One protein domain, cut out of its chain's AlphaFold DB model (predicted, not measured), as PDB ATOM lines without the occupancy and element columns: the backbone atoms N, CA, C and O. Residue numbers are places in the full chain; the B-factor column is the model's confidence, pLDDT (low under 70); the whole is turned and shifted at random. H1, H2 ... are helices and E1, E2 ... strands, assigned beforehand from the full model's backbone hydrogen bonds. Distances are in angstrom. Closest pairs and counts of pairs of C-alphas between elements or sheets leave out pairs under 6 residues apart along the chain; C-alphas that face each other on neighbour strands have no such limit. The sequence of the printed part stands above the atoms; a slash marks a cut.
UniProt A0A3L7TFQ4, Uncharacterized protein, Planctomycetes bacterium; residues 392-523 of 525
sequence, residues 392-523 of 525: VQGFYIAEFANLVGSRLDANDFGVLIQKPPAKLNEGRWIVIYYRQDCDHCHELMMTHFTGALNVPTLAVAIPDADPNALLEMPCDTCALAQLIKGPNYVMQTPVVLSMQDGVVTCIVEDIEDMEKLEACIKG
ATOM      1  N   VAL A 392      15.390  18.379  -2.121       87.00
ATOM      2  CA  VAL A 392      14.284  17.425  -2.265       87.00
ATOM      3  C   VAL A 392      12.983  18.046  -1.772       87.00
ATOM      4  O   VAL A 392      12.971  18.909  -0.892       87.00
ATOM      5  N   GLN A 393      11.870  17.636  -2.368       82.69
ATOM      6  CA  GLN A 393      10.548  18.138  -2.008       82.69
ATOM      7  C   GLN A 393      10.139  17.621  -0.621       82.69
ATOM      8  O   GLN A 393      10.546  16.543  -0.194       82.69
ATOM      9  N   GLY A 394       9.310  18.380   0.099       78.62
ATOM     10  CA  GLY A 394       8.820  17.976   1.420       78.62
ATOM     11  C   GLY A 394       7.850  16.791   1.403       78.62
ATOM     12  O   GLY A 394       7.629  16.173   2.442       78.62
ATOM     13  N   PHE A 395       7.282  16.447   0.247       84.25
ATOM     14  CA  PHE A 395       6.530  15.212   0.051       84.25
ATOM     15  C   PHE A 395       6.697  14.708  -1.385       84.25
ATOM     16  O   PHE A 395       6.968  15.495  -2.286       84.25
ATOM     17  N   TYR A 396       6.505  13.405  -1.577       85.00
ATOM     18  CA  TYR A 396       6.522  12.742  -2.877       85.00
ATOM     19  C   TYR A 396       5.310  11.832  -3.000       85.00
ATOM     20  O   TYR A 396       4.955  11.146  -2.042       85.00
ATOM     21  N   ILE A 397       4.700  11.812  -4.179       81.69
ATOM     22  CA  ILE A 397       3.640  10.868  -4.525       81.69
ATOM     23  C   ILE A 397       4.230   9.914  -5.543       81.69
ATOM     24  O   ILE A 397       4.765  10.356  -6.559       81.69
ATOM     25  N   ALA A 398       4.201   8.622  -5.240       80.31
ATOM     26  CA  ALA A 398       4.774   7.647  -6.143       80.31
ATOM     27  C   ALA A 398       3.755   7.294  -7.232       80.31
ATOM     28  O   ALA A 398       2.769   6.611  -6.977       80.31
ATOM     29  N   GLU A 399       3.989   7.782  -8.448       74.94
ATOM     30  CA  GLU A 399       3.203   7.421  -9.630       74.94
ATOM     31  C   GLU A 399       3.831   6.215 -10.331       74.94
ATOM     32  O   GLU A 399       4.419   6.338 -11.409       74.94
ATOM     33  N   PHE A 400       3.752   5.033  -9.716       81.50
ATOM     34  CA  PHE A 400       4.417   3.867 -10.287       81.50
ATOM     35  C   PHE A 400       3.825   3.473 -11.644       81.50
ATOM     36  O   PHE A 400       4.591   3.185 -12.555       81.50
ATOM     37  N   ALA A 401       2.507   3.559 -11.844       71.88
ATOM     38  CA  ALA A 401       1.852   3.178 -13.102       71.88
ATOM     39  C   ALA A 401       2.485   3.793 -14.375       71.88
ATOM     40  O   ALA A 401       2.556   3.131 -15.409       71.88
ATOM     41  N   ASN A 402       3.006   5.022 -14.289       79.25
ATOM     42  CA  ASN A 402       3.621   5.734 -15.415       79.25
ATOM     43  C   ASN A 402       5.110   5.390 -15.626       79.25
ATOM     44  O   ASN A 402       5.727   5.848 -16.589       79.25
ATOM     45  N   LEU A 403       5.713   4.592 -14.739       85.88
ATOM     46  CA  LEU A 403       7.131   4.240 -14.806       85.88
ATOM     47  C   LEU A 403       7.434   3.104 -15.774       85.88
ATOM     48  O   LEU A 403       8.585   2.985 -16.186       85.88
ATOM     49  N   VAL A 404       6.459   2.271 -16.146       91.50
ATOM     50  CA  VAL A 404       6.710   1.163 -17.080       91.50
ATOM     51  C   VAL A 404       7.215   1.720 -18.415       91.50
ATOM     52  O   VAL A 404       6.598   2.592 -19.019       91.50
ATOM     53  N   GLY A 405       8.369   1.229 -18.868       91.50
ATOM     54  CA  GLY A 405       9.081   1.719 -20.052       91.50
ATOM     55  C   GLY A 405      10.007   2.915 -19.796       91.50
ATOM     56  O   GLY A 405      10.816   3.250 -20.661       91.50
ATOM     57  N   SER A 406       9.951   3.524 -18.611       91.88
ATOM     58  CA  SER A 406      10.828   4.623 -18.193       91.88
ATOM     59  C   SER A 406      11.997   4.117 -17.348       91.88
ATOM     60  O   SER A 406      11.935   3.059 -16.718       91.88
ATOM     61  N   ARG A 407      13.097   4.877 -17.318       93.12
ATOM     62  CA  ARG A 407      14.241   4.545 -16.461       93.12
ATOM     63  C   ARG A 407      13.991   4.969 -15.016       93.12
ATOM     64  O   ARG A 407      13.604   6.112 -14.778       93.12
ATOM     65  N   LEU A 408      14.289   4.091 -14.057       92.56
ATOM     66  CA  LEU A 408      14.150   4.409 -12.631       92.56
ATOM     67  C   LEU A 408      15.114   5.533 -12.211       92.56
ATOM     68  O   LEU A 408      14.750   6.407 -11.434       92.56
ATOM     69  N   ASP A 409      16.318   5.553 -12.782       91.69
ATOM     70  CA  ASP A 409      17.349   6.562 -12.518       91.69
ATOM     71  C   ASP A 409      17.084   7.933 -13.169       91.69
ATOM     72  O   ASP A 409      17.848   8.874 -12.968       91.69
ATOM     73  N   ALA A 410      16.030   8.056 -13.974       89.31
ATOM     74  CA  ALA A 410      15.579   9.319 -14.550       89.31
ATOM     75  C   ALA A 410      14.322   9.856 -13.854       89.31
ATOM     76  O   ALA A 410      13.872  10.952 -14.177       89.31
ATOM     77  N   ASN A 411      13.746   9.084 -12.930       87.94
ATOM     78  CA  ASN A 411      12.530   9.450 -12.232       87.94
ATOM     79  C   ASN A 411      12.828  10.143 -10.896       87.94
ATOM     80  O   ASN A 411      13.674   9.686 -10.126       87.94
ATOM     81  N   ASP A 412      12.060  11.190 -10.594       83.81
ATOM     82  CA  ASP A 412      12.192  12.005  -9.381       83.81
ATOM     83  C   ASP A 412      12.093  11.202  -8.079       83.81
ATOM     84  O   ASP A 412      12.685  11.594  -7.077       83.81
ATOM     85  N   PHE A 413      11.377  10.076  -8.083       85.19
ATOM     86  CA  PHE A 413      11.277   9.166  -6.946       85.19
ATOM     87  C   PHE A 413      12.468   8.205  -6.869       85.19
ATOM     88  O   PHE A 413      13.028   7.980  -5.796       85.19
ATOM     89  N   GLY A 414      12.890   7.649  -8.009       89.19
ATOM     90  CA  GLY A 414      14.006   6.705  -8.078       89.19
ATOM     91  C   GLY A 414      15.326   7.323  -7.610       89.19
ATOM     92  O   GLY A 414      16.051   6.713  -6.824       89.19
ATOM     93  N   VAL A 415      15.610   8.574  -7.982       90.88
ATOM     94  CA  VAL A 415      16.848   9.274  -7.580       90.88
ATOM     95  C   VAL A 415      16.981   9.521  -6.071       90.88
ATOM     96  O   VAL A 415      18.063   9.875  -5.601       90.88
ATOM     97  N   LEU A 416      15.914   9.308  -5.294       92.50
ATOM     98  CA  LEU A 416      15.912   9.444  -3.834       92.50
ATOM     99  C   LEU A 416      16.462   8.210  -3.108       92.50
ATOM    100  O   LEU A 416      16.630   8.252  -1.885       92.50
ATOM    101  N   ILE A 417      16.734   7.111  -3.823       93.88
ATOM    102  CA  ILE A 417      17.349   5.913  -3.246       93.88
ATOM    103  C   ILE A 417      18.769   6.256  -2.782       93.88
ATOM    104  O   ILE A 417      19.647   6.594  -3.575       93.88
ATOM    105  N   GLN A 418      19.014   6.135  -1.479       89.94
ATOM    106  CA  GLN A 418      20.333   6.326  -0.894       89.94
ATOM    107  C   GLN A 418      21.205   5.094  -1.125       89.94
ATOM    108  O   GLN A 418      20.817   3.981  -0.770       89.94
ATOM    109  N   LYS A 419      22.428   5.321  -1.618       86.69
ATOM    110  CA  LYS A 419      23.455   4.283  -1.827       86.69
ATOM    111  C   LYS A 419      22.934   3.076  -2.635       86.69
ATOM    112  O   LYS A 419      23.044   1.943  -2.166       86.69
ATOM    113  N   PRO A 420      22.366   3.291  -3.834       91.19
ATOM    114  CA  PRO A 420      21.925   2.185  -4.670       91.19
ATOM    115  C   PRO A 420      23.127   1.327  -5.092       91.19
ATOM    116  O   PRO A 420      24.247   1.843  -5.202       91.19
ATOM    117  N   PRO A 421      22.926   0.024  -5.357       92.56
ATOM    118  CA  PRO A 421      23.974  -0.823  -5.910       92.56
ATOM    119  C   PRO A 421      24.557  -0.225  -7.197       92.56
ATOM    120  O   PRO A 421      23.816   0.219  -8.071       92.56
ATOM    121  N   ALA A 422      25.883  -0.271  -7.357       88.38
ATOM    122  CA  ALA A 422      26.564   0.323  -8.517       88.38
ATOM    123  C   ALA A 422      26.065  -0.229  -9.867       88.38
ATOM    124  O   ALA A 422      26.075   0.481 -10.868       88.38
ATOM    125  N   LYS A 423      25.596  -1.481  -9.871       91.50
ATOM    126  CA  LYS A 423      25.089  -2.199 -11.048       91.50
ATOM    127  C   LYS A 423      23.563  -2.179 -11.178       91.50
ATOM    128  O   LYS A 423      23.024  -2.968 -11.941       91.50
ATOM    129  N   LEU A 424      22.847  -1.315 -10.450       93.19
ATOM    130  CA  LEU A 424      21.374  -1.268 -10.491       93.19
ATOM    131  C   LEU A 424      20.817  -0.951 -11.896       93.19
ATOM    132  O   LEU A 424      19.702  -1.334 -12.233       93.19
ATOM    133  N   ASN A 425      21.618  -0.288 -12.732       93.81
ATOM    134  CA  ASN A 425      21.303   0.014 -14.130       93.81
ATOM    135  C   ASN A 425      21.788  -1.059 -15.125       93.81
ATOM    136  O   ASN A 425      21.745  -0.818 -16.329       93.81
ATOM    137  N   GLU A 426      22.273  -2.208 -14.649       92.62
ATOM    138  CA  GLU A 426      22.802  -3.300 -15.472       92.62
ATOM    139  C   GLU A 426      22.003  -4.581 -15.254       92.62
ATOM    140  O   GLU A 426      21.861  -5.057 -14.125       92.62
ATOM    141  N   GLY A 427      21.556  -5.188 -16.352       93.00
ATOM    142  CA  GLY A 427      20.858  -6.458 -16.326       93.00
ATOM    143  C   GLY A 427      19.503  -6.366 -15.634       93.00
ATOM    144  O   GLY A 427      18.883  -5.303 -15.539       93.00
ATOM    145  N   ARG A 428      19.029  -7.522 -15.174       94.94
ATOM    146  CA  ARG A 428      17.717  -7.642 -14.556       94.94
ATOM    147  C   ARG A 428      17.795  -7.440 -13.047       94.94
ATOM    148  O   ARG A 428      18.583  -8.110 -12.386       94.94
ATOM    149  N   TRP A 429      16.916  -6.593 -12.522       96.81
ATOM    150  CA  TRP A 429      16.744  -6.368 -11.087       96.81
ATOM    151  C   TRP A 429      15.283  -6.502 -10.675       96.81
ATOM    152  O   TRP A 429      14.371  -6.217 -11.458       96.81
ATOM    153  N   ILE A 430      15.069  -6.901  -9.426       97.44
ATOM    154  CA  ILE A 430      13.809  -6.679  -8.719       97.44
ATOM    155  C   ILE A 430      14.040  -5.578  -7.689       97.44
ATOM    156  O   ILE A 430      15.011  -5.626  -6.940       97.44
ATOM    157  N   VAL A 431      13.169  -4.576  -7.654       96.88
ATOM    158  CA  VAL A 431      13.203  -3.503  -6.657       96.88
ATOM    159  C   VAL A 431      11.920  -3.564  -5.850       96.88
ATOM    160  O   VAL A 431      10.837  -3.619  -6.421       96.88
ATOM    161  N   ILE A 432      12.033  -3.567  -4.526       96.88
ATOM    162  CA  ILE A 432      10.891  -3.670  -3.620       96.88
ATOM    163  C   ILE A 432      10.898  -2.461  -2.699       96.88
ATOM    164  O   ILE A 432      11.805  -2.318  -1.882       96.88
ATOM    165  N   TYR A 433       9.885  -1.607  -2.795       96.25
ATOM    166  CA  TYR A 433       9.663  -0.562  -1.803       96.25
ATOM    167  C   TYR A 433       8.825  -1.119  -0.663       96.25
ATOM    168  O   TYR A 433       7.740  -1.660  -0.880       96.25
ATOM    169  N   TYR A 434       9.324  -0.981   0.561       95.12
ATOM    170  CA  TYR A 434       8.678  -1.557   1.733       95.12
ATOM    171  C   TYR A 434       8.801  -0.640   2.952       95.12
ATOM    172  O   TYR A 434       9.723   0.174   3.058       95.12
ATOM    173  N   ARG A 435       7.864  -0.782   3.889       92.56
ATOM    174  CA  ARG A 435       7.962  -0.202   5.232       92.56
ATOM    175  C   ARG A 435       8.376  -1.289   6.209       92.56
ATOM    176  O   ARG A 435       7.991  -2.444   6.054       92.56
ATOM    177  N   GLN A 436       9.181  -0.922   7.195       90.06
ATOM    178  CA  GLN A 436       9.734  -1.887   8.146       90.06
ATOM    179  C   GLN A 436       8.710  -2.358   9.185       90.06
ATOM    180  O   GLN A 436       8.930  -3.388   9.796       90.06
ATOM    181  N   ASP A 437       7.607  -1.642   9.367       85.06
ATOM    182  CA  ASP A 437       6.508  -1.923  10.299       85.06
ATOM    183  C   ASP A 437       5.258  -2.493   9.603       85.06
ATOM    184  O   ASP A 437       4.148  -2.431  10.124       85.06
ATOM    185  N   CYS A 438       5.415  -3.002   8.381       87.19
ATOM    186  CA  CYS A 438       4.315  -3.431   7.523       87.19
ATOM    187  C   CYS A 438       4.242  -4.960   7.457       87.19
ATOM    188  O   CYS A 438       5.067  -5.590   6.791       87.19
ATOM    189  N   ASP A 439       3.220  -5.547   8.087       82.38
ATOM    190  CA  ASP A 439       3.002  -7.003   8.114       82.38
ATOM    191  C   ASP A 439       2.901  -7.596   6.701       82.38
ATOM    192  O   ASP A 439       3.597  -8.555   6.380       82.38
ATOM    193  N   HIS A 440       2.134  -6.961   5.807       81.88
ATOM    194  CA  HIS A 440       2.014  -7.384   4.404       81.88
ATOM    195  C   HIS A 440       3.354  -7.357   3.656       81.88
ATOM    196  O   HIS A 440       3.625  -8.190   2.792       81.88
ATOM    197  N   CYS A 441       4.223  -6.403   3.992       92.25
ATOM    198  CA  CYS A 441       5.555  -6.303   3.419       92.25
ATOM    199  C   CYS A 441       6.450  -7.437   3.926       92.25
ATOM    200  O   CYS A 441       7.208  -8.016   3.151       92.25
ATOM    201  N   HIS A 442       6.355  -7.760   5.217       89.31
ATOM    202  CA  HIS A 442       7.080  -8.871   5.819       89.31
ATOM    203  C   HIS A 442       6.618 -10.219   5.244       89.31
ATOM    204  O   HIS A 442       7.457 -11.021   4.839       89.31
ATOM    205  N   GLU A 443       5.310 -10.441   5.111       85.50
ATOM    206  CA  GLU A 443       4.734 -11.654   4.518       85.50
ATOM    207  C   GLU A 443       5.161 -11.850   3.054       85.50
ATOM    208  O   GLU A 443       5.614 -12.938   2.681       85.50
ATOM    209  N   LEU A 444       5.107 -10.789   2.238       92.25
ATOM    210  CA  LEU A 444       5.596 -10.809   0.855       92.25
ATOM    211  C   LEU A 444       7.064 -11.250   0.789       92.25
ATOM    212  O   LEU A 444       7.427 -12.122  -0.004       92.25
ATOM    213  N   MET A 445       7.910 -10.635   1.621       93.06
ATOM    214  CA  MET A 445       9.341 -10.927   1.665       93.06
ATOM    215  C   MET A 445       9.601 -12.366   2.116       93.06
ATOM    216  O   MET A 445      10.380 -13.062   1.469       93.06
ATOM    217  N   MET A 446       8.916 -12.830   3.168       88.62
ATOM    218  CA  MET A 446       8.999 -14.210   3.657       88.62
ATOM    219  C   MET A 446       8.639 -15.224   2.566       88.62
ATOM    220  O   MET A 446       9.322 -16.237   2.413       88.62
ATOM    221  N   THR A 447       7.586 -14.940   1.800       89.38
ATOM    222  CA  THR A 447       7.009 -15.887   0.838       89.38
ATOM    223  C   THR A 447       7.812 -15.977  -0.458       89.38
ATOM    224  O   THR A 447       8.001 -17.070  -0.989       89.38
ATOM    225  N   HIS A 448       8.286 -14.843  -0.981       90.75
ATOM    226  CA  HIS A 448       8.857 -14.777  -2.334       90.75
ATOM    227  C   HIS A 448      10.341 -14.422  -2.394       90.75
ATOM    228  O   HIS A 448      10.966 -14.627  -3.437       90.75
ATOM    229  N   PHE A 449      10.901 -13.875  -1.316       92.75
ATOM    230  CA  PHE A 449      12.238 -13.283  -1.320       92.75
ATOM    231  C   PHE A 449      13.156 -13.846  -0.227       92.75
ATOM    232  O   PHE A 449      14.143 -13.211   0.134       92.75
ATOM    233  N   THR A 450      12.866 -15.044   0.280       87.00
ATOM    234  CA  THR A 450      13.746 -15.778   1.199       87.00
ATOM    235  C   THR A 450      14.656 -16.752   0.448       87.00
ATOM    236  O   THR A 450      14.253 -17.404  -0.519       87.00
ATOM    237  N   GLY A 451      15.906 -16.873   0.903       86.06
ATOM    238  CA  GLY A 451      16.880 -17.810   0.348       86.06
ATOM    239  C   GLY A 451      17.527 -17.341  -0.959       86.06
ATOM    240  O   GLY A 451      17.741 -16.151  -1.196       86.06
ATOM    241  N   ALA A 452      17.917 -18.302  -1.803       86.56
ATOM    242  CA  ALA A 452      18.646 -18.018  -3.036       86.56
ATOM    243  C   ALA A 452      17.726 -17.396  -4.098       86.56
ATOM    244  O   ALA A 452      16.819 -18.051  -4.614       86.56
ATOM    245  N   LEU A 453      17.994 -16.140  -4.460       90.31
ATOM    246  CA  LEU A 453      17.229 -15.416  -5.473       90.31
ATOM    247  C   LEU A 453      17.811 -15.640  -6.869       90.31
ATOM    248  O   LEU A 453      19.019 -15.559  -7.086       90.31
ATOM    249  N   ASN A 454      16.926 -15.865  -7.842       88.62
ATOM    250  CA  ASN A 454      17.304 -16.067  -9.247       88.62
ATOM    251  C   ASN A 454      17.780 -14.781  -9.939       88.62
ATOM    252  O   ASN A 454      18.358 -14.832 -11.024       88.62
ATOM    253  N   VAL A 455      17.492 -13.629  -9.340       93.38
ATOM    254  CA  VAL A 455      17.813 -12.302  -9.857       93.38
ATOM    255  C   VAL A 455      18.273 -11.410  -8.706       93.38
ATOM    256  O   VAL A 455      17.772 -11.565  -7.591       93.38
ATOM    257  N   PRO A 456      19.214 -10.481  -8.949       96.19
ATOM    258  CA  PRO A 456      19.557  -9.453  -7.980       96.19
ATOM    259  C   PRO A 456      18.314  -8.676  -7.534       96.19
ATOM    260  O   PRO A 456      17.557  -8.160  -8.362       96.19
ATOM    261  N   THR A 457      18.124  -8.579  -6.222       96.88
ATOM    262  CA  THR A 457      16.968  -7.905  -5.626       96.88
ATOM    263  C   THR A 457      17.435  -6.788  -4.705       96.88
ATOM    264  O   THR A 457      18.365  -6.961  -3.917       96.88
ATOM    265  N   LEU A 458      16.792  -5.632  -4.813       97.38
ATOM    266  CA  LEU A 458      17.008  -4.452  -3.991       97.38
ATOM    267  C   LEU A 458      15.755  -4.186  -3.156       97.38
ATOM    268  O   LEU A 458      14.713  -3.835  -3.702       97.38
ATOM    269  N   ALA A 459      15.863  -4.288  -1.835       96.81
ATOM    270  CA  ALA A 459      14.823  -3.832  -0.921       96.81
ATOM    271  C   ALA A 459      15.116  -2.383  -0.500       96.81
ATOM    272  O   ALA A 459      16.170  -2.083   0.066       96.81
ATOM    273  N   VAL A 460      14.183  -1.478  -0.785       96.81
ATOM    274  CA  VAL A 460      14.270  -0.047  -0.492       96.81
ATOM    275  C   VAL A 460      13.298   0.306   0.630       96.81
ATOM    276  O   VAL A 460      12.081   0.299   0.444       96.81
ATOM    277  N   ALA A 461      13.838   0.650   1.796       94.88
ATOM    278  CA  ALA A 461      13.038   1.052   2.947       94.88
ATOM    279  C   ALA A 461      12.483   2.477   2.785       94.88
ATOM    280  O   ALA A 461      13.230   3.414   2.470       94.88
ATOM    281  N   ILE A 462      11.194   2.659   3.075       94.00
ATOM    282  CA  ILE A 462      10.598   3.986   3.260       94.00
ATOM    283  C   ILE A 462      10.845   4.441   4.709       94.00
ATOM    284  O   ILE A 462      10.493   3.720   5.646       94.00
ATOM    285  N   PRO A 463      11.472   5.611   4.932       89.19
ATOM    286  CA  PRO A 463      11.995   5.997   6.240       89.19
ATOM    287  C   PRO A 463      10.958   6.685   7.147       89.19
ATOM    288  O   PRO A 463      11.246   7.709   7.769       89.19
ATOM    289  N   ASP A 464       9.749   6.141   7.214       81.38
ATOM    290  CA  ASP A 464       8.624   6.651   8.008       81.38
ATOM    291  C   ASP A 464       7.864   5.538   8.763       81.38
ATOM    292  O   ASP A 464       6.733   5.757   9.191       81.38
ATOM    293  N   ALA A 465       8.497   4.372   8.941       80.94
ATOM    294  CA  ALA A 465       8.006   3.270   9.774       80.94
ATOM    295  C   ALA A 465       7.988   3.628  11.276       80.94
ATOM    296  O   ALA A 465       8.874   4.349  11.756       80.94
ATOM    297  N   ASP A 466       7.017   3.095  12.023       73.62
ATOM    298  CA  ASP A 466       6.958   3.187  13.483       73.62
ATOM    299  C   ASP A 466       8.142   2.425  14.104       73.62
ATOM    300  O   ASP A 466       8.243   1.202  13.961       73.62
ATOM    301  N   PRO A 467       9.043   3.112  14.833       73.38
ATOM    302  CA  PRO A 467      10.194   2.467  15.454       73.38
ATOM    303  C   PRO A 467       9.820   1.418  16.512       73.38
ATOM    304  O   PRO A 467      10.673   0.608  16.865       73.38
ATOM    305  N   ASN A 468       8.583   1.416  17.022       70.00
ATOM    306  CA  ASN A 468       8.116   0.451  18.023       70.00
ATOM    307  C   ASN A 468       7.473  -0.804  17.414       70.00
ATOM    308  O   ASN A 468       7.220  -1.759  18.144       70.00
ATOM    309  N   ALA A 469       7.195  -0.800  16.109       72.62
ATOM    310  CA  ALA A 469       6.510  -1.885  15.407       72.62
ATOM    311  C   ALA A 469       7.373  -2.491  14.288       72.62
ATOM    312  O   ALA A 469       6.855  -3.101  13.360       72.62
ATOM    313  N   LEU A 470       8.698  -2.311  14.356       81.94
ATOM    314  CA  LEU A 470       9.612  -2.810  13.333       81.94
ATOM    315  C   LEU A 470       9.613  -4.343  13.290       81.94
ATOM    316  O   LEU A 470       9.824  -5.013  14.300       81.94
ATOM    317  N   LEU A 471       9.452  -4.869  12.085       79.81
ATOM    318  CA  LEU A 471       9.529  -6.280  11.749       79.81
ATOM    319  C   LEU A 471      10.933  -6.623  11.245       79.81
ATOM    320  O   LEU A 471      11.664  -5.783  10.705       79.81
ATOM    321  N   GLU A 472      11.316  -7.884  11.415       87.06
ATOM    322  CA  GLU A 472      12.568  -8.408  10.875       87.06
ATOM    323  C   GLU A 472      12.562  -8.355   9.338       87.06
ATOM    324  O   GLU A 472      11.508  -8.469   8.715       87.06
ATOM    325  N   MET A 473      13.734  -8.164   8.720       87.69
ATOM    326  CA  MET A 473      13.906  -8.208   7.265       87.69
ATOM    327  C   MET A 473      14.152  -9.657   6.812       87.69
ATOM    328  O   MET A 473      15.253 -10.155   7.047       87.69
ATOM    329  N   PRO A 474      13.201 -10.312   6.119       87.19
ATOM    330  CA  PRO A 474      13.341 -11.717   5.726       87.19
ATOM    331  C   PRO A 474      14.353 -11.975   4.610       87.19
ATOM    332  O   PRO A 474      14.847 -13.089   4.472       87.19
ATOM    333  N   CYS A 475      14.624 -10.968   3.777       88.81
ATOM    334  CA  CYS A 475      15.463 -11.131   2.599       88.81
ATOM    335  C   CYS A 475      16.945 -10.938   2.945       88.81
ATOM    336  O   CYS A 475      17.459  -9.816   2.990       88.81
ATOM    337  N   ASP A 476      17.637 -12.046   3.176       86.88
ATOM    338  CA  ASP A 476      19.054 -12.113   3.533       86.88
ATOM    339  C   ASP A 476      19.995 -11.829   2.350       86.88
ATOM    340  O   ASP A 476      21.082 -11.272   2.531       86.88
ATOM    341  N   THR A 477      19.558 -12.163   1.135       91.75
ATOM    342  CA  THR A 477      20.312 -11.974  -0.114       91.75
ATOM    343  C   THR A 477      20.009 -10.656  -0.833       91.75
ATOM    344  O   THR A 477      20.703 -10.308  -1.794       91.75
ATOM    345  N   CYS A 478      19.020  -9.883  -0.370       93.38
ATOM    346  CA  CYS A 478      18.704  -8.580  -0.945       93.38
ATOM    347  C   CYS A 478      19.818  -7.563  -0.678       93.38
ATOM    348  O   CYS A 478      20.320  -7.416   0.440       93.38
ATOM    349  N   ALA A 479      20.129  -6.756  -1.691       95.19
ATOM    350  CA  ALA A 479      20.749  -5.466  -1.445       95.19
ATOM    351  C   ALA A 479      19.751  -4.589  -0.678       95.19
ATOM    352  O   ALA A 479      18.564  -4.564  -1.003       95.19
ATOM    353  N   LEU A 480      20.224  -3.867   0.335       94.25
ATOM    354  CA  LEU A 480      19.383  -2.986   1.140       94.25
ATOM    355  C   LEU A 480      19.726  -1.533   0.838       94.25
ATOM    356  O   LEU A 480      20.889  -1.133   0.895       94.25
ATOM    357  N   ALA A 481      18.698  -0.740   0.572       94.56
ATOM    358  CA  ALA A 481      18.779   0.706   0.475       94.56
ATOM    359  C   ALA A 481      17.612   1.345   1.236       94.56
ATOM    360  O   ALA A 481      16.728   0.671   1.762       94.56
ATOM    361  N   GLN A 482      17.612   2.668   1.314       93.50
ATOM    362  CA  GLN A 482      16.527   3.442   1.913       93.50
ATOM    363  C   GLN A 482      16.297   4.700   1.086       93.50
ATOM    364  O   GLN A 482      17.238   5.210   0.478       93.50
ATOM    365  N   LEU A 483      15.081   5.236   1.094       93.50
ATOM    366  CA  LEU A 483      14.844   6.577   0.562       93.50
ATOM    367  C   LEU A 483      15.464   7.644   1.476       93.50
ATOM    368  O   LEU A 483      15.813   7.382   2.635       93.50
ATOM    369  N   ILE A 484      15.637   8.865   0.968       90.44
ATOM    370  CA  ILE A 484      16.114   9.980   1.789       90.44
ATOM    371  C   ILE A 484      15.170  10.257   2.970       90.44
ATOM    372  O   ILE A 484      13.950  10.222   2.834       90.44
ATOM    373  N   LYS A 485      15.717  10.505   4.161       87.25
ATOM    374  CA  LYS A 485      14.908  10.921   5.314       87.25
ATOM    375  C   LYS A 485      14.402  12.349   5.121       87.25
ATOM    376  O   LYS A 485      15.104  13.178   4.555       87.25
ATOM    377  N   GLY A 486      13.219  12.641   5.655       83.06
ATOM    378  CA  GLY A 486      12.665  13.995   5.696       83.06
ATOM    379  C   GLY A 486      11.386  14.170   4.876       83.06
ATOM    380  O   GLY A 486      10.404  14.625   5.461       83.06
ATOM    381  N   PRO A 487      11.352  13.808   3.577       87.06
ATOM    382  CA  PRO A 487      10.127  13.891   2.795       87.06
ATOM    383  C   PRO A 487       9.031  12.959   3.312       87.06
ATOM    384  O   PRO A 487       9.303  11.857   3.793       87.06
ATOM    385  N   ASN A 488       7.778  13.370   3.139       83.25
ATOM    386  CA  ASN A 488       6.625  12.499   3.341       83.25
ATOM    387  C   ASN A 488       6.347  11.695   2.064       83.25
ATOM    388  O   ASN A 488       5.986  12.257   1.031       83.25
ATOM    389  N   TYR A 489       6.485  10.373   2.132       87.00
ATOM    390  CA  TYR A 489       6.267   9.484   0.986       87.00
ATOM    391  C   TYR A 489       4.823   8.986   0.939       87.00
ATOM    392  O   TYR A 489       4.435   8.120   1.729       87.00
ATOM    393  N   VAL A 490       4.019   9.540   0.036       83.50
ATOM    394  CA  VAL A 490       2.627   9.150  -0.211       83.50
ATOM    395  C   VAL A 490       2.616   7.999  -1.216       83.50
ATOM    396  O   VAL A 490       2.576   8.205  -2.426       83.50
ATOM    397  N   MET A 491       2.703   6.779  -0.693       83.44
ATOM    398  CA  MET A 491       2.585   5.543  -1.464       83.44
ATOM    399  C   MET A 491       2.115   4.395  -0.574       83.44
ATOM    400  O   MET A 491       2.414   4.375   0.629       83.44
ATOM    401  N   GLN A 492       1.412   3.441  -1.178       81.06
ATOM    402  CA  GLN A 492       1.101   2.166  -0.544       81.06
ATOM    403  C   GLN A 492       2.339   1.266  -0.570       81.06
ATOM    404  O   GLN A 492       3.207   1.417  -1.423       81.06
ATOM    405  N   THR A 493       2.461   0.379   0.414       88.69
ATOM    406  CA  THR A 493       3.529  -0.622   0.481       88.69
ATOM    407  C   THR A 493       2.935  -1.977   0.827       88.69
ATOM    408  O   THR A 493       2.013  -2.005   1.646       88.69
ATOM    409  N   PRO A 494       3.506  -3.076   0.312       94.00
ATOM    410  CA  PRO A 494       4.710  -3.128  -0.529       94.00
ATOM    411  C   PRO A 494       4.448  -2.788  -2.009       94.00
ATOM    412  O   PRO A 494       3.332  -2.931  -2.487       94.00
ATOM    413  N   VAL A 495       5.488  -2.357  -2.732       94.50
ATOM    414  CA  VAL A 495       5.465  -2.216  -4.204       94.50
ATOM    415  C   VAL A 495       6.639  -2.981  -4.789       94.50
ATOM    416  O   VAL A 495       7.776  -2.777  -4.363       94.50
ATOM    417  N   VAL A 496       6.372  -3.834  -5.776       95.81
ATOM    418  CA  VAL A 496       7.385  -4.644  -6.464       95.81
ATOM    419  C   VAL A 496       7.554  -4.145  -7.889       95.81
ATOM    420  O   VAL A 496       6.582  -3.989  -8.621       95.81
ATOM    421  N   LEU A 497       8.797  -3.924  -8.300       95.44
ATOM    422  CA  LEU A 497       9.161  -3.538  -9.655       95.44
ATOM    423  C   LEU A 497      10.144  -4.553 -10.225       95.44
ATOM    424  O   LEU A 497      11.072  -4.977  -9.537       95.44
ATOM    425  N   SER A 498       9.993  -4.890 -11.503       95.88
ATOM    426  CA  SER A 498      11.059  -5.520 -12.279       95.88
ATOM    427  C   SER A 498      11.679  -4.495 -13.215       95.88
ATOM    428  O   SER A 498      10.985  -3.666 -13.804       95.88
ATOM    429  N   MET A 499      13.001  -4.546 -13.332       95.38
ATOM    430  CA  MET A 499      13.783  -3.664 -14.180       95.38
ATOM    431  C   MET A 499      14.720  -4.461 -15.078       95.38
ATOM    432  O   MET A 499      15.234  -5.500 -14.672       95.38
ATOM    433  N   GLN A 500      14.983  -3.922 -16.265       95.44
ATOM    434  CA  GLN A 500      15.995  -4.386 -17.205       95.44
ATOM    435  C   GLN A 500      16.846  -3.188 -17.643       95.44
ATOM    436  O   GLN A 500      16.326  -2.226 -18.205       95.44
ATOM    437  N   ASP A 501      18.147  -3.225 -17.355       93.94
ATOM    438  CA  ASP A 501      19.121  -2.186 -17.728       93.94
ATOM    439  C   ASP A 501      18.711  -0.766 -17.278       93.94
ATOM    440  O   ASP A 501      18.862   0.238 -17.986       93.94
ATOM    441  N   GLY A 502      18.143  -0.680 -16.071       92.50
ATOM    442  CA  GLY A 502      17.634   0.557 -15.476       92.50
ATOM    443  C   GLY A 502      16.217   0.954 -15.915       92.50
ATOM    444  O   GLY A 502      15.653   1.873 -15.327       92.50
ATOM    445  N   VAL A 503      15.628   0.283 -16.912       94.88
ATOM    446  CA  VAL A 503      14.256   0.521 -17.396       94.88
ATOM    447  C   VAL A 503      13.275  -0.348 -16.623       94.88
ATOM    448  O   VAL A 503      13.468  -1.556 -16.529       94.88
ATOM    449  N   VAL A 504      12.211   0.241 -16.083       95.12
ATOM    450  CA  VAL A 504      11.156  -0.506 -15.389       95.12
ATOM    451  C   VAL A 504      10.309  -1.255 -16.417       95.12
ATOM    452  O   VAL A 504       9.748  -0.652 -17.327       95.12
ATOM    453  N   THR A 505      10.215  -2.575 -16.290       94.62
ATOM    454  CA  THR A 505       9.486  -3.446 -17.228       94.62
ATOM    455  C   THR A 505       8.158  -3.935 -16.669       94.62
ATOM    456  O   THR A 505       7.257  -4.268 -17.433       94.62
ATOM    457  N   CYS A 506       8.020  -3.977 -15.346       94.06
ATOM    458  CA  CYS A 506       6.810  -4.411 -14.667       94.06
ATOM    459  C   CYS A 506       6.716  -3.781 -13.275       94.06
ATOM    460  O   CYS A 506       7.743  -3.515 -12.649       94.06
ATOM    461  N   ILE A 507       5.486  -3.547 -12.807       93.12
ATOM    462  CA  ILE A 507       5.167  -2.960 -11.505       93.12
ATOM    463  C   ILE A 507       3.934  -3.653 -10.942       93.12
ATOM    464  O   ILE A 507       2.962  -3.880 -11.664       93.12
ATOM    465  N   VAL A 508       3.972  -3.946  -9.646       92.75
ATOM    466  CA  VAL A 508       2.868  -4.509  -8.877       92.75
ATOM    467  C   VAL A 508       2.704  -3.693  -7.600       92.75
ATOM    468  O   VAL A 508       3.567  -3.719  -6.722       92.75
ATOM    469  N   GLU A 509       1.610  -2.934  -7.538       86.38
ATOM    470  CA  GLU A 509       1.201  -2.138  -6.368       86.38
ATOM    471  C   GLU A 509       0.206  -2.895  -5.476       86.38
ATOM    472  O   GLU A 509       0.169  -2.673  -4.271       86.38
ATOM    473  N   ASP A 510      -0.566  -3.814  -6.065       84.56
ATOM    474  CA  ASP A 510      -1.449  -4.740  -5.358       84.56
ATOM    475  C   ASP A 510      -0.841  -6.143  -5.398       84.56
ATOM    476  O   ASP A 510      -0.875  -6.827  -6.423       84.56
ATOM    477  N   ILE A 511      -0.233  -6.547  -4.285       84.62
ATOM    478  CA  ILE A 511       0.445  -7.842  -4.172       84.62
ATOM    479  C   ILE A 511      -0.515  -9.024  -4.009       84.62
ATOM    480  O   ILE A 511      -0.059 -10.162  -4.072       84.62
ATOM    481  N   GLU A 512      -1.816  -8.784  -3.822       82.56
ATOM    482  CA  GLU A 512      -2.821  -9.853  -3.783       82.56
ATOM    483  C   GLU A 512      -3.125 -10.393  -5.193       82.56
ATOM    484  O   GLU A 512      -3.601 -11.522  -5.347       82.56
ATOM    485  N   ASP A 513      -2.783  -9.636  -6.243       87.44
ATOM    486  CA  ASP A 513      -2.783 -10.107  -7.629       87.44
ATOM    487  C   ASP A 513      -1.561 -11.007  -7.886       87.44
ATOM    488  O   ASP A 513      -0.560 -10.620  -8.500       87.44
ATOM    489  N   MET A 514      -1.645 -12.237  -7.374       87.19
ATOM    490  CA  MET A 514      -0.563 -13.224  -7.423       87.19
ATOM    491  C   MET A 514      -0.109 -13.543  -8.851       87.19
ATOM    492  O   MET A 514       1.072 -13.800  -9.075       87.19
ATOM    493  N   GLU A 515      -1.019 -13.503  -9.828       89.88
ATOM    494  CA  GLU A 515      -0.681 -13.735 -11.234       89.88
ATOM    495  C   GLU A 515       0.253 -12.634 -11.751       89.88
ATOM    496  O   GLU A 515       1.318 -12.932 -12.305       89.88
ATOM    497  N   LYS A 516      -0.090 -11.360 -11.508       90.44
ATOM    498  CA  LYS A 516       0.785 -10.235 -11.866       90.44
ATOM    499  C   LYS A 516       2.084 -10.245 -11.075       90.44
ATOM    500  O   LYS A 516       3.140 -10.018 -11.668       90.44
ATOM    501  N   LEU A 517       2.033 -10.524  -9.772       92.50
ATOM    502  CA  LEU A 517       3.214 -10.593  -8.911       92.50
ATOM    503  C   LEU A 517       4.211 -11.639  -9.412       92.50
ATOM    504  O   LEU A 517       5.384 -11.327  -9.636       92.50
ATOM    505  N   GLU A 518       3.752 -12.865  -9.656       90.38
ATOM    506  CA  GLU A 518       4.606 -13.931 -10.165       90.38
ATOM    507  C   GLU A 518       5.148 -13.622 -11.560       90.38
ATOM    508  O   GLU A 518       6.328 -13.878 -11.814       90.38
ATOM    509  N   ALA A 519       4.331 -13.053 -12.452       90.94
ATOM    510  CA  ALA A 519       4.783 -12.630 -13.774       90.94
ATOM    511  C   ALA A 519       5.886 -11.561 -13.676       90.94
ATOM    512  O   ALA A 519       6.895 -11.639 -14.379       90.94
ATOM    513  N   CYS A 520       5.749 -10.613 -12.746       92.62
ATOM    514  CA  CYS A 520       6.747  -9.581 -12.484       92.62
ATOM    515  C   CYS A 520       8.071 -10.166 -11.972       92.62
ATOM    516  O   CYS A 520       9.149  -9.856 -12.491       92.62
ATOM    517  N   ILE A 521       7.992 -11.054 -10.975       91.62
ATOM    518  CA  ILE A 521       9.156 -11.659 -10.313       91.62
ATOM    519  C   ILE A 521       9.864 -12.664 -11.221       91.62
ATOM    520  O   ILE A 521      11.095 -12.699 -11.266       91.62
ATOM    521  N   LYS A 522       9.129 -13.475 -11.985       87.75
ATOM    522  CA  LYS A 522       9.718 -14.420 -12.950       87.75
ATOM    523  C   LYS A 522      10.260 -13.691 -14.177       87.75
ATOM    524  O   LYS A 522      11.267 -14.126 -14.734       87.75
ATOM    525  N   GLY A 523       9.692 -12.525 -14.476       72.81
ATOM    526  CA  GLY A 523       9.997 -11.719 -15.645       72.81
ATOM    527  C   GLY A 523       9.134 -12.197 -16.795       72.81
ATOM    528  O   GLY A 523       8.947 -13.402 -16.980       72.81
TER     529      GLY A 523
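AT A GLANCE: This is residues 392 to 523 of the 525 residues of an uncharacterized protein of Planctomycetes bacterium (UniProt A0A3L7TFQ4). A strongly twisted sheet of five strands, E4 E3 E2 E6 E7, runs through the middle of the model, with the helices H2 and H3 over one face and the short helix H1 over the other. The long loop of residues 404 to 416 lies on H1's side of the sheet, and beyond one end of the sheet E1 and E5 make a small separate two-stranded ribbon. The printed part has 132 residues with three named helices and seven named strands, in the order E1 H1 E2 H2 E3 E4 E5 E6 E7 H3; the large sheet is mixed and the small one parallel. The class is mixed, helices and strands, and under half of the residues are in named elements. The whole is compact, with a radius of gyration of the C-alphas of 13.6 A, and rounded, spanning 33 by 30 by 28 A.

HOW THE PARTS SIT: The large sheet has the order E4, residues 479 to 483, E3, residues 457 to 461, E2, residues 428 to 434, E6, residues 495 to 500, and E7, residues 503 to 508. E4 and E7 are its edge strands. E2 and E3 are parallel at 23 degrees, with N 458 and O 430 2.8 A apart. E3 and E4 are parallel at 32 degrees, with N 481 and O 459 2.9 A apart. E2 and E6 are antiparallel at 162 degrees, with N 431 and O 497 2.8 A apart. E6 and E7 are a hairpin, antiparallel at 153 degrees, with N 498 and O 506 2.9 A apart. From edge to edge the strands' lines turn by 83 degrees. H3, residues 514 to 522, is on this sheet at a height of 8.9 A, over E6 and E7, and runs along the strands, at 25 degrees to E7 on the local plane. Its closest C-alphas to E7 are those of Cys 520 and Cys 506, 5.6 A. H2, residues 439 to 448, is on the same face at a height of 10.2 A, over E2 and along it at 6 degrees on the local plane, a plane only just given, by 6 C-alphas. The closest C-alphas of H2 and E2 are those of Cys 441 and Tyr 434, 5.9 A. E2, H2 and E3 form a strand-helix-strand unit, two parallel neighbour strands with a helix between, and its crossover is right-handed. H2 and H3 are apart. H1, residues 400 to 403, is on the opposite face at a height of 8.1 A, only just over E7, with 3 of its 4 C-alphas. Residues 417 to 418 pair antiparallel with residues 482 to 483 of E4. E1, residues 395 to 397, and E5, residues 488 to 490, are parallel at 15 degrees, with N 490 and O 396 2.8 A apart; both are apart from the five strands of the large sheet. In H2 and H3 every O i to N i+4 pair is within hydrogen-bond range; H1 is too short for such a pair.

IN THESE COORDINATES: E2 is the longest strand, 19.6 A from C-alpha 428 at (17.717, -7.642, -14.556) to C-alpha 434 at (8.678, -1.557, 1.733). E6 measures 16.9 A, E7 15.1 A, E4 13.6 A and E3 13.0 A. H2 measures 14.3 A and H3 11.7 A. E1 begins at C-alpha 395, (6.530, 15.212, 0.051), and H3 ends at C-alpha 522, (9.718, -14.420, -12.950). E1 is 6.9 A long, E5 6.3 A and H1 5.3 A.

THE WHOLE: The two C-alphas farthest apart are those of Gly 405 and Asn 468, 38.1 A. The printed part has no cut. The links from H1 to E2, 24 residues, and from E3 to E4, 17 residues, are long. The mean pLDDT of the printed part is 89.0, and no printed residue is under 70.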